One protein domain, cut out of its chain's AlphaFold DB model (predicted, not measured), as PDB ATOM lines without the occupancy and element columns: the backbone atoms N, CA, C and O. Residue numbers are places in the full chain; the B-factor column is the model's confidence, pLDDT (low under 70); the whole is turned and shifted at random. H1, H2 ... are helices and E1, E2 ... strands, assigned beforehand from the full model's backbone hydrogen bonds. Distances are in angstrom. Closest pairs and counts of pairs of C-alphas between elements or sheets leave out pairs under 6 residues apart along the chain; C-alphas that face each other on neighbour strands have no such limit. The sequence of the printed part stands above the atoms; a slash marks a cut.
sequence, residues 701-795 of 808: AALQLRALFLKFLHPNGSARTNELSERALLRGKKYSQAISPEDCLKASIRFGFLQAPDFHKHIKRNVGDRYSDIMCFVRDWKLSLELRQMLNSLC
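This is residues 701 to 795 of the 808 residues of the protein "Pentapeptide repeat-containing protein" of Veillonellaceae bacterium (UniProt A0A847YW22). You are looking at a compact, rounded cluster of crossed helices, in which H1 packs on H3 and H4, and H5 packs on H3. At one end the tiny two-strand antiparallel sheet E1 - E2 lies beyond them, with short H2 following E1 and packing on H3. The printed part has 95 residues, with five named helices and two named strands in the order H1 E1 H2 H3 E2 H4 H5 along the chain; of the 52 residues in named elements helices hold 46 and strands 6, and the class is mostly helix. The radius of gyration of the C-alphas is 12.0 A, and the spans are 32 by 29 by 21 A.

Find C-alpha 701 at (134.513, 200.524, 152.553); from there H1 runs 12.6 A to residue 709. Next come E1, residues 723 to 725, and H2, residues 726 to 730. H3, residues 741 to 750, starts at (138.307, 203.020, 143.918) and covers 14.1 A. After E2, residues 762 to 764, look for H4, residues 769 to 780, 15.6 A, and H5, residues 785 to 794, 14.5 A, ending at (139.851, 197.529, 152.778).

Start at the hub, H1 and H3, which touch about perpendicular at 76 degrees, the C-alphas of Leu 705 and Cys 744 closest at 5.8 A. H4 touches H1 with residues 774 to 778 alone, closest at C-alphas 706 and 778, 6.1 A. H3 and H5 touch at a steep tilt of 40 degrees, opposite ways, closest at C-alphas 747 and 790, 6.6 A. H1 and H5 only just touch, only at their ends, with 3 pairs of C-alphas within 8 A, closest at 701 and 794, 6.1 A. H2 touches H3, closest at C-alphas 730 and 741, 5.4 A. Between E1 and E2, N 763 and O 724 are 2.8 A apart, within hydrogen-bond range. Each helix has every O i to N i+4 pair within that range. H3 and H4 are apart.

The C-alphas of Phe 759 and Asp 780 are farthest apart, 34.1 A. The printed part has no cut; the links H1 to E1 and H3 to E2 are long. Residues 714 to 716 and 732 to 733 have pLDDT under 70.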
ATOM      1  N   ALA A 701     133.908 201.554 153.402       89.62
ATOM      2  CA  ALA A 701     134.513 200.524 152.553       89.62
ATOM      3  C   ALA A 701     133.469 199.621 151.867       89.62
ATOM      4  O   ALA A 701     133.593 199.344 150.674       89.62
ATOM      5  N   ALA A 702     132.414 199.211 152.582       90.12
ATOM      6  CA  ALA A 702     131.314 198.426 152.018       90.12
ATOM      7  C   ALA A 702     130.543 199.224 150.958       90.12
ATOM      8  O   ALA A 702     130.245 198.705 149.882       90.12
ATOM      9  N   LEU A 703     130.289 200.508 151.224       85.81
ATOM     10  CA  LEU A 703     129.637 201.409 150.274       85.81
ATOM     11  C   LEU A 703     130.449 201.571 148.980       85.81
ATOM     12  O   LEU A 703     129.894 201.475 147.882       85.81
ATOM     13  N   GLN A 704     131.759 201.796 149.102       89.06
ATOM     14  CA  GLN A 704     132.647 201.992 147.956       89.06
ATOM     15  C   GLN A 704     132.817 200.715 147.130       89.06
ATOM     16  O   GLN A 704     132.774 200.773 145.899       89.06
ATOM     17  N   LEU A 705     132.941 199.562 147.792       92.38
ATOM     18  CA  LEU A 705     133.017 198.270 147.121       92.38
ATOM     19  C   LEU A 705     131.724 197.953 146.361       92.38
ATOM     20  O   LEU A 705     131.762 197.543 145.203       92.38
ATOM     21  N   ARG A 706     130.563 198.190 146.979       89.31
ATOM     22  CA  ARG A 706     129.275 197.966 146.314       89.31
ATOM     23  C   ARG A 706     129.105 198.861 145.087       89.31
ATOM     24  O   ARG A 706     128.630 198.390 144.059       89.31
ATOM     25  N   ALA A 707     129.552 200.117 145.154       84.75
ATOM     26  CA  ALA A 707     129.531 201.024 144.005       84.75
ATOM     27  C   ALA A 707     130.400 200.540 142.829       84.75
ATOM     28  O   ALA A 707     130.062 200.807 141.676       84.75
ATOM     29  N   LEU A 708     131.489 199.809 143.091       89.50
ATOM     30  CA  LEU A 708     132.266 199.148 142.041       89.50
ATOM     31  C   LEU A 708     131.452 198.024 141.379       89.50
ATOM     32  O   LEU A 708     131.383 197.954 140.154       89.50
ATOM     33  N   PHE A 709     130.799 197.172 142.174       91.94
ATOM     34  CA  PHE A 709     130.037 196.030 141.661       91.94
ATOM     35  C   PHE A 709     128.725 196.400 140.956       91.94
ATOM     36  O   PHE A 709     128.355 195.729 139.991       91.94
ATOM     37  N   LEU A 710     128.084 197.510 141.334       79.31
ATOM     38  CA  LEU A 710     126.917 198.079 140.634       79.31
ATOM     39  C   LEU A 710     127.207 198.514 139.181       79.31
ATOM     40  O   LEU A 710     126.310 198.853 138.407       79.31
ATOM     41  N   LYS A 711     128.477 198.500 138.770       81.38
ATOM     42  CA  LYS A 711     128.851 198.685 137.366       81.38
ATOM     43  C   LYS A 711     128.630 197.428 136.530       81.38
ATOM     44  O   LYS A 711     128.414 197.556 135.335       81.38
ATOM     45  N   PHE A 712     128.639 196.251 137.154       81.62
ATOM     46  CA  PHE A 712     128.407 194.956 136.508       81.62
ATOM     47  C   PHE A 712     126.990 194.412 136.741       81.62
ATOM     48  O   PHE A 712     126.528 193.551 135.992       81.62
ATOM     49  N   LEU A 713     126.296 194.902 137.771       78.00
ATOM     50  CA  LEU A 713     124.977 194.441 138.204       78.00
ATOM     51  C   LEU A 713     124.040 195.621 138.459       78.00
ATOM     52  O   LEU A 713     124.464 196.662 138.951       78.00
ATOM     53  N   HIS A 714     122.757 195.428 138.195       69.69
ATOM     54  CA  HIS A 714     121.702 196.278 138.730       69.69
ATOM     55  C   HIS A 714     121.489 195.992 140.229       69.69
ATOM     56  O   HIS A 714     121.802 194.891 140.694       69.69
ATOM     57  N   PRO A 715     120.928 196.934 141.012       68.06
ATOM     58  CA  PRO A 715     120.673 196.723 142.441       68.06
ATOM     59  C   PRO A 715     119.741 195.553 142.758       68.06
ATOM     60  O   PRO A 715     119.870 194.958 143.819       68.06
ATOM     61  N   ASN A 716     118.843 195.183 141.840       65.31
ATOM     62  CA  ASN A 716     117.997 193.989 141.966       65.31
ATOM     63  C   ASN A 716     118.763 192.667 141.726       65.31
ATOM     64  O   ASN A 716     118.174 191.589 141.782       65.31
ATOM     65  N   GLY A 717     120.069 192.735 141.445       74.06
ATOM     66  CA  GLY A 717     120.927 191.593 141.142       74.06
ATOM     67  C   GLY A 717     120.928 191.174 139.669       74.06
ATOM     68  O   GLY A 717     121.704 190.303 139.300       74.06
ATOM     69  N   SER A 718     120.120 191.778 138.794       71.25
ATOM     70  CA  SER A 718     120.189 191.466 137.358       71.25
ATOM     71  C   SER A 718     121.511 191.942 136.740       71.25
ATOM     72  O   SER A 718     122.138 192.896 137.205       71.25
ATOM     73  N   ALA A 719     121.987 191.252 135.704       71.06
ATOM     74  CA  ALA A 719     123.251 191.584 135.051       71.06
ATOM     75  C   ALA A 719     123.151 192.893 134.249       71.06
ATOM     76  O   ALA A 719     122.177 193.103 133.535       71.06
ATOM     77  N   ARG A 720     124.180 193.748 134.338       71.00
ATOM     78  CA  ARG A 720     124.296 194.992 133.554       71.00
ATOM     79  C   ARG A 720     125.316 194.864 132.423       71.00
ATOM     80  O   ARG A 720     125.022 195.160 131.274       71.00
ATOM     81  N   THR A 721     126.531 194.444 132.762       71.62
ATOM     82  CA  THR A 721     127.622 194.133 131.826       71.62
ATOM     83  C   THR A 721     128.557 193.123 132.489       71.62
ATOM     84  O   THR A 721     128.604 193.016 133.717       71.62
ATOM     85  N   ASN A 722     129.292 192.358 131.691       83.81
ATOM     86  CA  ASN A 722     130.309 191.415 132.153       83.81
ATOM     87  C   ASN A 722     131.733 191.996 132.109       83.81
ATOM     88  O   ASN A 722     132.619 191.453 132.770       83.81
ATOM     89  N   GLU A 723     131.944 193.094 131.381       87.19
ATOM     90  CA  GLU A 723     133.259 193.649 131.060       87.19
ATOM     91  C   GLU A 723     133.234 195.181 131.015       87.19
ATOM     92  O   GLU A 723     132.303 195.789 130.481       87.19
ATOM     93  N   LEU A 724     134.268 195.811 131.580       81.56
ATOM     94  CA  LEU A 724     134.452 197.263 131.574       81.56
ATOM     95  C   LEU A 724     135.933 197.634 131.506       81.56
ATOM     96  O   LEU A 724     136.779 196.939 132.062       81.56
ATOM     97  N   SER A 725     136.246 198.780 130.898       81.75
ATOM     98  CA  SER A 725     137.603 199.331 130.966       81.75
ATOM     99  C   SER A 725     137.972 199.732 132.397       81.75
ATOM    100  O   SER A 725     137.144 200.247 133.154       81.75
ATOM    101  N   GLU A 726     139.245 199.579 132.757       84.00
ATOM    102  CA  GLU A 726     139.794 199.999 134.050       84.00
ATOM    103  C   GLU A 726     139.456 201.470 134.351       84.00
ATOM    104  O   GLU A 726     138.962 201.807 135.426       84.00
ATOM    105  N   ARG A 727     139.586 202.352 133.350       77.62
ATOM    106  CA  ARG A 727     139.215 203.771 133.474       77.62
ATOM    107  C   ARG A 727     137.738 203.966 133.833       77.62
ATOM    108  O   ARG A 727     137.416 204.877 134.597       77.62
ATOM    109  N   ALA A 728     136.834 203.150 133.288       71.19
ATOM    110  CA  ALA A 728     135.417 203.197 133.642       71.19
ATOM    111  C   ALA A 728     135.172 202.689 135.074       71.19
ATOM    112  O   ALA A 728     134.328 203.239 135.783       71.19
ATOM    113  N   LEU A 729     135.941 201.702 135.543       80.44
ATOM    114  CA  LEU A 729     135.856 201.170 136.908       80.44
ATOM    115  C   LEU A 729     136.374 202.138 137.980       80.44
ATOM    116  O   LEU A 729     135.814 202.164 139.075       80.44
ATOM    117  N   LEU A 730     137.331 203.007 137.656       83.44
ATOM    118  CA  LEU A 730     137.856 204.009 138.595       83.44
ATOM    119  C   LEU A 730     137.011 205.297 138.678       83.44
ATOM    120  O   LEU A 730     137.096 206.049 139.648       83.44
ATOM    121  N   ARG A 731     136.150 205.561 137.686       72.69
ATOM    122  CA  ARG A 731     135.248 206.730 137.666       72.69
ATOM    123  C   ARG A 731     133.967 206.489 138.463       72.69
ATOM    124  O   ARG A 731     133.312 205.479 138.257       72.69
ATOM    125  N   GLY A 732     133.538 207.421 139.307       66.12
ATOM    126  CA  GLY A 732     132.247 207.322 139.999       66.12
ATOM    127  C   GLY A 732     132.249 207.995 141.365       66.12
ATOM    128  O   GLY A 732     133.190 208.707 141.714       66.12
ATOM    129  N   LYS A 733     131.178 207.763 142.130       68.25
ATOM    130  CA  LYS A 733     130.989 208.316 143.475       68.25
ATOM    131  C   LYS A 733     132.089 207.822 144.425       68.25
ATOM    132  O   LYS A 733     132.346 206.619 144.506       68.25
ATOM    133  N   LYS A 734     132.716 208.761 145.139       80.19
ATOM    134  CA  LYS A 734     133.672 208.493 146.220       80.19
ATOM    135  C   LYS A 734     132.988 208.771 147.550       80.19
ATOM    136  O   LYS A 734     132.491 209.876 147.754       80.19
ATOM    137  N   TYR A 735     132.931 207.774 148.423       77.12
ATOM    138  CA  TYR A 735     132.341 207.942 149.748       77.12
ATOM    139  C   TYR A 735     133.360 208.557 150.709       77.12
ATOM    140  O   TYR A 735     134.530 208.179 150.715       77.12
ATOM    141  N   SER A 736     132.914 209.514 151.526       74.19
ATOM    142  CA  SER A 736     133.756 210.104 152.570       74.19
ATOM    143  C   SER A 736     134.261 209.005 153.513       74.19
ATOM    144  O   SER A 736     133.500 208.110 153.872       74.19
ATOM    145  N   GLN A 737     135.547 209.051 153.878       79.06
ATOM    146  CA  GLN A 737     136.240 208.039 154.694       79.06
ATOM    147  C   GLN A 737     136.370 206.637 154.057       79.06
ATOM    148  O   GLN A 737     136.866 205.715 154.708       79.06
ATOM    149  N   ALA A 738     135.960 206.454 152.797       78.50
ATOM    150  CA  ALA A 738     136.194 205.210 152.071       78.50
ATOM    151  C   ALA A 738     137.602 205.153 151.470       78.50
ATOM    152  O   ALA A 738     138.227 206.176 151.185       78.50
ATOM    153  N   ILE A 739     138.075 203.929 151.238       84.06
ATOM    154  CA  ILE A 739     139.319 203.672 150.513       84.06
ATOM    155  C   ILE A 739     139.168 204.021 149.022       84.06
ATOM    156  O   ILE A 739     138.052 204.188 148.522       84.06
ATOM    157  N   SER A 740     140.280 204.158 148.297       87.12
ATOM    158  CA  SER A 740     140.229 204.583 146.897       87.12
ATOM    159  C   SER A 740     139.538 203.537 145.996       87.12
ATOM    160  O   SER A 740     139.655 202.331 146.247       87.12
ATOM    161  N   PRO A 741     138.825 203.950 144.925       86.94
ATOM    162  CA  PRO A 741     138.307 203.020 143.918       86.94
ATOM    163  C   PRO A 741     139.385 202.088 143.344       86.94
ATOM    164  O   PRO A 741     139.100 200.928 143.052       86.94
ATOM    165  N   GLU A 742     140.620 202.577 143.227       91.38
ATOM    166  CA  GLU A 742     141.796 201.822 142.801       91.38
ATOM    167  C   GLU A 742     142.102 200.657 143.751       91.38
ATOM    168  O   GLU A 742     142.364 199.541 143.301       91.38
ATOM    169  N   ASP A 743     142.021 200.884 145.061       92.44
ATOM    170  CA  ASP A 743     142.253 199.844 146.063       92.44
ATOM    171  C   ASP A 743     141.104 198.832 146.106       92.44
ATOM    172  O   ASP A 743     141.350 197.626 146.186       92.44
ATOM    173  N   CYS A 744     139.851 199.286 145.961       93.44
ATOM    174  CA  CYS A 744     138.699 198.393 145.801       93.44
ATOM    175  C   CYS A 744     138.852 197.489 144.572       93.44
ATOM    176  O   CYS A 744     138.565 196.292 144.652       93.44
ATOM    177  N   LEU A 745     139.328 198.036 143.449       93.50
ATOM    178  CA  LEU A 745     139.565 197.281 142.222       93.50
ATOM    179  C   LEU A 745     140.681 196.248 142.412       93.50
ATOM    180  O   LEU A 745     140.472 195.065 142.144       93.50
ATOM    181  N   LYS A 746     141.835 196.667 142.947       94.75
ATOM    182  CA  LYS A 746     142.965 195.768 143.237       94.75
ATOM    183  C   LYS A 746     142.571 194.637 144.179       94.75
ATOM    184  O   LYS A 746     142.931 193.487 143.936       94.75
ATOM    185  N   ALA A 747     141.817 194.938 145.236       95.31
ATOM    186  CA  ALA A 747     141.321 193.920 146.151       95.31
ATOM    187  C   ALA A 747     140.326 192.979 145.461       95.31
ATOM    188  O   ALA A 747     140.453 191.769 145.607       95.31
ATOM    189  N   SER A 748     139.411 193.505 144.644       96.06
ATOM    190  CA  SER A 748     138.453 192.680 143.895       96.06
ATOM    191  C   SER A 748     139.145 191.703 142.939       96.06
ATOM    192  O   SER A 748     138.694 190.567 142.808       96.06
ATOM    193  N   ILE A 749     140.262 192.103 142.322       95.31
ATOM    194  CA  ILE A 749     141.095 191.212 141.501       95.31
ATOM    195  C   ILE A 749     141.823 190.189 142.380       95.31
ATOM    196  O   ILE A 749     141.753 188.989 142.129       95.31
ATOM    197  N   ARG A 750     142.471 190.645 143.459       95.56
ATOM    198  CA  ARG A 750     143.229 189.789 144.386       95.56
ATOM    199  C   ARG A 750     142.378 188.679 145.010       95.56
ATOM    200  O   ARG A 750     142.865 187.568 145.169       95.56
ATOM    201  N   PHE A 751     141.133 188.979 145.374       95.56
ATOM    202  CA  PHE A 751     140.190 188.012 145.948       95.56
ATOM    203  C   PHE A 751     139.421 187.204 144.882       95.56
ATOM    204  O   PHE A 751     138.585 186.368 145.223       95.56
ATOM    205  N   GLY A 752     139.699 187.426 143.592       93.31
ATOM    206  CA  GLY A 752     139.120 186.655 142.492       93.31
ATOM    207  C   GLY A 752     137.661 186.990 142.171       93.31
ATOM    208  O   GLY A 752     136.982 186.187 141.537       93.31
ATOM    209  N   PHE A 753     137.158 188.156 142.581       95.00
ATOM    210  CA  PHE A 753     135.838 188.657 142.171       95.00
ATOM    211  C   PHE A 753     135.868 189.258 140.759       95.00
ATOM    212  O   PHE A 753     134.897 189.144 140.007       95.00
ATOM    213  N   LEU A 754     137.000 189.857 140.382       95.62
ATOM    214  CA  LEU A 754     137.282 190.382 139.047       95.62
ATOM    215  C   LEU A 754     138.553 189.734 138.481       95.62
ATOM    216  O   LEU A 754     139.418 189.285 139.231       95.62
ATOM    217  N   GLN A 755     138.667 189.685 137.159       94.44
ATOM    218  CA  GLN A 755     139.854 189.191 136.461       94.44
ATOM    219  C   GLN A 755     140.927 190.278 136.360       94.44
ATOM    220  O   GLN A 755     140.634 191.471 136.446       94.44
ATOM    221  N   ALA A 756     142.179 189.866 136.157       90.88
ATOM    222  CA  ALA A 756     143.237 190.802 135.800       90.88
ATOM    223  C   ALA A 756     142.899 191.509 134.467       90.88
ATOM    224  O   ALA A 756     142.239 190.902 133.620       90.88
ATOM    225  N   PRO A 757     143.320 192.775 134.281       89.44
ATOM    226  CA  PRO A 757     143.078 193.498 133.041       89.44
ATOM    227  C   PRO A 757     143.696 192.774 131.841       89.44
ATOM    228  O   PRO A 757     144.827 192.290 131.917       89.44
ATOM    229  N   ASP A 758     142.963 192.734 130.732       86.12
ATOM    230  CA  ASP A 758     143.478 192.256 129.453       86.12
ATOM    231  C   ASP A 758     144.456 193.263 128.809       86.12
ATOM    232  O   ASP A 758     144.761 194.328 129.359       86.12
ATOM    233  N   PHE A 759     144.946 192.952 127.606       82.44
ATOM    234  CA  PHE A 759     145.885 193.813 126.878       82.44
ATOM    235  C   PHE A 759     145.309 195.195 126.507       82.44
ATOM    236  O   PHE A 759     146.067 196.144 126.300       82.44
ATOM    237  N   HIS A 760     143.980 195.337 126.471       77.62
ATOM    238  CA  HIS A 760     143.268 196.595 126.257       77.62
ATOM    239  C   HIS A 760     142.831 197.276 127.567       77.62
ATOM    240  O   HIS A 760     142.112 198.279 127.524       77.62
ATOM    241  N   LYS A 761     143.272 196.775 128.728       86.06
ATOM    242  CA  LYS A 761     142.870 197.237 130.066       86.06
ATOM    243  C   LYS A 761     141.372 197.079 130.348       86.06
ATOM    244  O   LYS A 761     140.796 197.874 131.099       86.06
ATOM    245  N   HIS A 762     140.731 196.075 129.760       82.69
ATOM    246  CA  HIS A 762     139.383 195.656 130.124       82.69
ATOM    247  C   HIS A 762     139.430 194.603 131.221       82.69
ATOM    248  O   HIS A 762     140.292 193.730 131.253       82.69
ATOM    249  N   ILE A 763     138.505 194.728 132.164       91.06
ATOM    250  CA  ILE A 763     138.407 193.901 133.357       91.06
ATOM    251  C   ILE A 763     137.038 193.235 133.341       91.06
ATOM    252  O   ILE A 763     135.998 193.901 133.281       91.06
ATOM    253  N   LYS A 764     137.057 191.904 133.410       90.62
ATOM    254  CA  LYS A 764     135.864 191.060 133.429       90.62
ATOM    255  C   LYS A 764     135.504 190.658 134.848       90.62
ATOM    256  O   LYS A 764     136.378 190.457 135.694       90.62
ATOM    257  N   ARG A 765     134.212 190.490 135.110       92.00
ATOM    258  CA  ARG A 765     133.739 189.843 136.337       92.00
ATOM    259  C   ARG A 765     133.852 188.322 136.219       92.00
ATOM    260  O   ARG A 765     133.522 187.764 135.176       92.00
ATOM    261  N   ASN A 766     134.266 187.653 137.296       87.12
ATOM    262  CA  ASN A 766     134.269 186.189 137.345       87.12
ATOM    263  C   ASN A 766     132.851 185.608 137.467       87.12
ATOM    264  O   ASN A 766     131.966 186.219 138.064       87.12
ATOM    265  N   VAL A 767     132.648 184.419 136.891       84.50
ATOM    266  CA  VAL A 767     131.385 183.657 136.907       84.50
ATOM    267  C   VAL A 767     131.347 182.648 138.070       84.50
ATOM    268  O   VAL A 767     132.339 182.482 138.777       84.50
ATOM    269  N   GLY A 768     130.209 181.978 138.287       87.06
ATOM    270  CA  GLY A 768     130.057 180.940 139.321       87.06
ATOM    271  C   GLY A 768     129.841 181.500 140.732       87.06
ATOM    272  O   GLY A 768     129.125 182.485 140.909       87.06
ATOM    273  N   ASP A 769     130.463 180.901 141.747       87.75
ATOM    274  CA  ASP A 769     130.221 181.257 143.155       87.75
ATOM    275  C   ASP A 769     130.576 182.718 143.463       87.75
ATOM    276  O   ASP A 769     129.812 183.431 144.108       87.75
ATOM    277  N   ARG A 770     131.673 183.228 142.887       89.81
ATOM    278  CA  ARG A 770     132.075 184.641 143.020       89.81
ATOM    279  C   ARG A 770     131.049 185.599 142.416       89.81
ATOM    280  O   ARG A 770     130.839 186.687 142.942       89.81
ATOM    281  N   TYR A 771     130.389 185.205 141.328       90.31
ATOM    282  CA  TYR A 771     129.287 185.972 140.747       90.31
ATOM    283  C   TYR A 771     128.090 186.013 141.700       90.31
ATOM    284  O   TYR A 771     127.507 187.083 141.891       90.31
ATOM    285  N   SER A 772     127.742 184.859 142.279       90.00
ATOM    286  CA  SER A 772     126.639 184.705 143.233       90.00
ATOM    287  C   SER A 772     126.868 185.549 144.489       90.00
ATOM    288  O   SER A 772     125.993 186.316 144.880       90.00
ATOM    289  N   ASP A 773     128.082 185.518 145.039       92.62
ATOM    290  CA  ASP A 773     128.494 186.346 146.175       92.62
ATOM    291  C   ASP A 773     128.311 187.840 145.898       92.62
ATOM    292  O   ASP A 773     127.731 188.563 146.711       92.62
ATOM    293  N   ILE A 774     128.772 188.311 144.733       92.44
ATOM    294  CA  ILE A 774     128.601 189.712 144.341       92.44
ATOM    295  C   ILE A 774     127.111 190.041 144.211       92.44
ATOM    296  O   ILE A 774     126.694 191.100 144.676       92.44
ATOM    297  N   MET A 775     126.299 189.160 143.614       89.62
ATOM    298  CA  MET A 775     124.851 189.377 143.516       89.62
ATOM    299  C   MET A 775     124.196 189.490 144.890       89.62
ATOM    300  O   MET A 775     123.476 190.456 145.127       89.62
ATOM    301  N   CYS A 776     124.465 188.552 145.799       89.31
ATOM    302  CA  CYS A 776     123.927 188.555 147.158       89.31
ATOM    303  C   CYS A 776     124.352 189.808 147.935       89.31
ATOM    304  O   CYS A 776     123.551 190.395 148.656       89.31
ATOM    305  N   PHE A 777     125.586 190.278 147.757       91.38
ATOM    306  CA  PHE A 777     126.043 191.514 148.386       91.38
ATOM    307  C   PHE A 777     125.419 192.768 147.769       91.38
ATOM    308  O   PHE A 777     125.002 193.674 148.490       91.38
ATOM    309  N   VAL A 778     125.329 192.834 146.439       86.44
ATOM    310  CA  VAL A 778     124.729 193.974 145.738       86.44
ATOM    311  C   VAL A 778     123.236 194.070 146.037       86.44
ATOM    312  O   VAL A 778     122.775 195.173 146.319       86.44
ATOM    313  N   ARG A 779     122.501 192.955 146.002       81.56
ATOM    314  CA  ARG A 779     121.045 192.922 146.176       81.56
ATOM    315  C   ARG A 779     120.626 192.930 147.643       81.56
ATOM    316  O   ARG A 779     119.822 193.767 148.041       81.56
ATOM    317  N   ASP A 780     121.218 192.042 148.437       82.31
ATOM    318  CA  ASP A 780     120.725 191.698 149.776       82.31
ATOM    319  C   ASP A 780     121.640 192.195 150.900       82.31
ATOM    320  O   ASP A 780     121.379 191.900 152.059       82.31
ATOM    321  N   TRP A 781     122.745 192.888 150.590       84.81
ATOM    322  CA  TRP A 781     123.762 193.261 151.584       84.81
ATOM    323  C   TRP A 781     124.265 192.064 152.412       84.81
ATOM    324  O   TRP A 781     124.674 192.200 153.563       84.81
ATOM    325  N   LYS A 782     124.291 190.868 151.814       88.06
ATOM    326  CA  LYS A 782     124.821 189.661 152.456       88.06
ATOM    327  C   LYS A 782     126.293 189.487 152.120       88.06
ATOM    328  O   LYS A 782     126.677 189.485 150.954       88.06
ATOM    329  N   LEU A 783     127.125 189.342 153.150       90.44
ATOM    330  CA  LEU A 783     128.553 189.077 152.982       90.44
ATOM    331  C   LEU A 783     128.814 187.578 152.982       90.44
ATOM    332  O   LEU A 783     128.574 186.917 153.992       90.44
ATOM    333  N   SER A 784     129.392 187.074 151.892       92.50
ATOM    334  CA  SER A 784     130.112 185.804 151.932       92.50
ATOM    335  C   SER A 784     131.362 185.926 152.808       92.50
ATOM    336  O   SER A 784     131.807 187.034 153.148       92.50
ATOM    337  N   LEU A 785     131.941 184.784 153.185       91.94
ATOM    338  CA  LEU A 785     133.166 184.745 153.983       91.94
ATOM    339  C   LEU A 785     134.282 185.555 153.301       91.94
ATOM    340  O   LEU A 785     134.959 186.355 153.947       91.94
ATOM    341  N   GLU A 786     134.426 185.415 151.988       93.19
ATOM    342  CA  GLU A 786     135.473 186.069 151.210       93.19
ATOM    343  C   GLU A 786     135.204 187.548 150.963       93.19
ATOM    344  O   GLU A 786     136.138 188.348 151.037       93.19
ATOM    345  N   LEU A 787     133.947 187.959 150.762       93.75
ATOM    346  CA  LEU A 787     133.607 189.386 150.731       93.75
ATOM    347  C   LEU A 787     133.892 190.056 152.078       93.75
ATOM    348  O   LEU A 787     134.420 191.169 152.111       93.75
ATOM    349  N   ARG A 788     133.606 189.372 153.195       94.06
ATOM    350  CA  ARG A 788     133.939 189.871 154.537       94.06
ATOM    351  C   ARG A 788     135.452 189.981 154.731       94.06
ATOM    352  O   ARG A 788     135.915 191.000 155.236       94.06
ATOM    353  N   GLN A 789     136.234 188.993 154.295       93.50
ATOM    354  CA  GLN A 789     137.701 189.068 154.329       93.50
ATOM    355  C   GLN A 789     138.244 190.212 153.460       93.50
ATOM    356  O   GLN A 789     139.136 190.947 153.886       93.50
ATOM    357  N   MET A 790     137.675 190.413 152.270       94.38
ATOM    358  CA  MET A 790     138.061 191.512 151.392       94.38
ATOM    359  C   MET A 790     137.749 192.870 152.025       94.38
ATOM    360  O   MET A 790     138.622 193.737 152.049       94.38
ATOM    361  N   LEU A 791     136.561 193.044 152.608       93.38
ATOM    362  CA  LEU A 791     136.200 194.267 153.325       93.38
ATOM    363  C   LEU A 791     137.057 194.498 154.569       93.38
ATOM    364  O   LEU A 791     137.471 195.631 154.793       93.38
ATOM    365  N   ASN A 792     137.411 193.454 155.322       92.50
ATOM    366  CA  ASN A 792     138.381 193.558 156.420       92.50
ATOM    367  C   ASN A 792     139.744 194.079 155.936       92.50
ATOM    368  O   ASN A 792     140.416 194.795 156.671       92.50
ATOM    369  N   SER A 793     140.149 193.749 154.702       91.88
ATOM    370  CA  SER A 793     141.400 194.245 154.111       91.88
ATOM    371  C   SER A 793     141.321 195.687 153.588       91.88
ATOM    372  O   SER A 793     142.358 196.318 153.404       91.88
ATOM    373  N   LEU A 794     140.110 196.194 153.332       91.00
ATOM    374  CA  LEU A 794     139.851 197.529 152.778       91.00
ATOM    375  C   LEU A 794     139.411 198.545 153.842       91.00
ATOM    376  O   LEU A 794     139.574 199.748 153.658       91.00
ATOM    377  N   CYS A 795     138.802 198.085 154.933       90.69
ATOM    378  CA  CYS A 795     138.258 198.950 155.967       90.69
ATOM    379  C   CYS A 795     139.347 199.348 156.974       90.69
ATOM    380  O   CYS A 795     139.993 198.469 157.547       90.69
TER     381      CYS A 795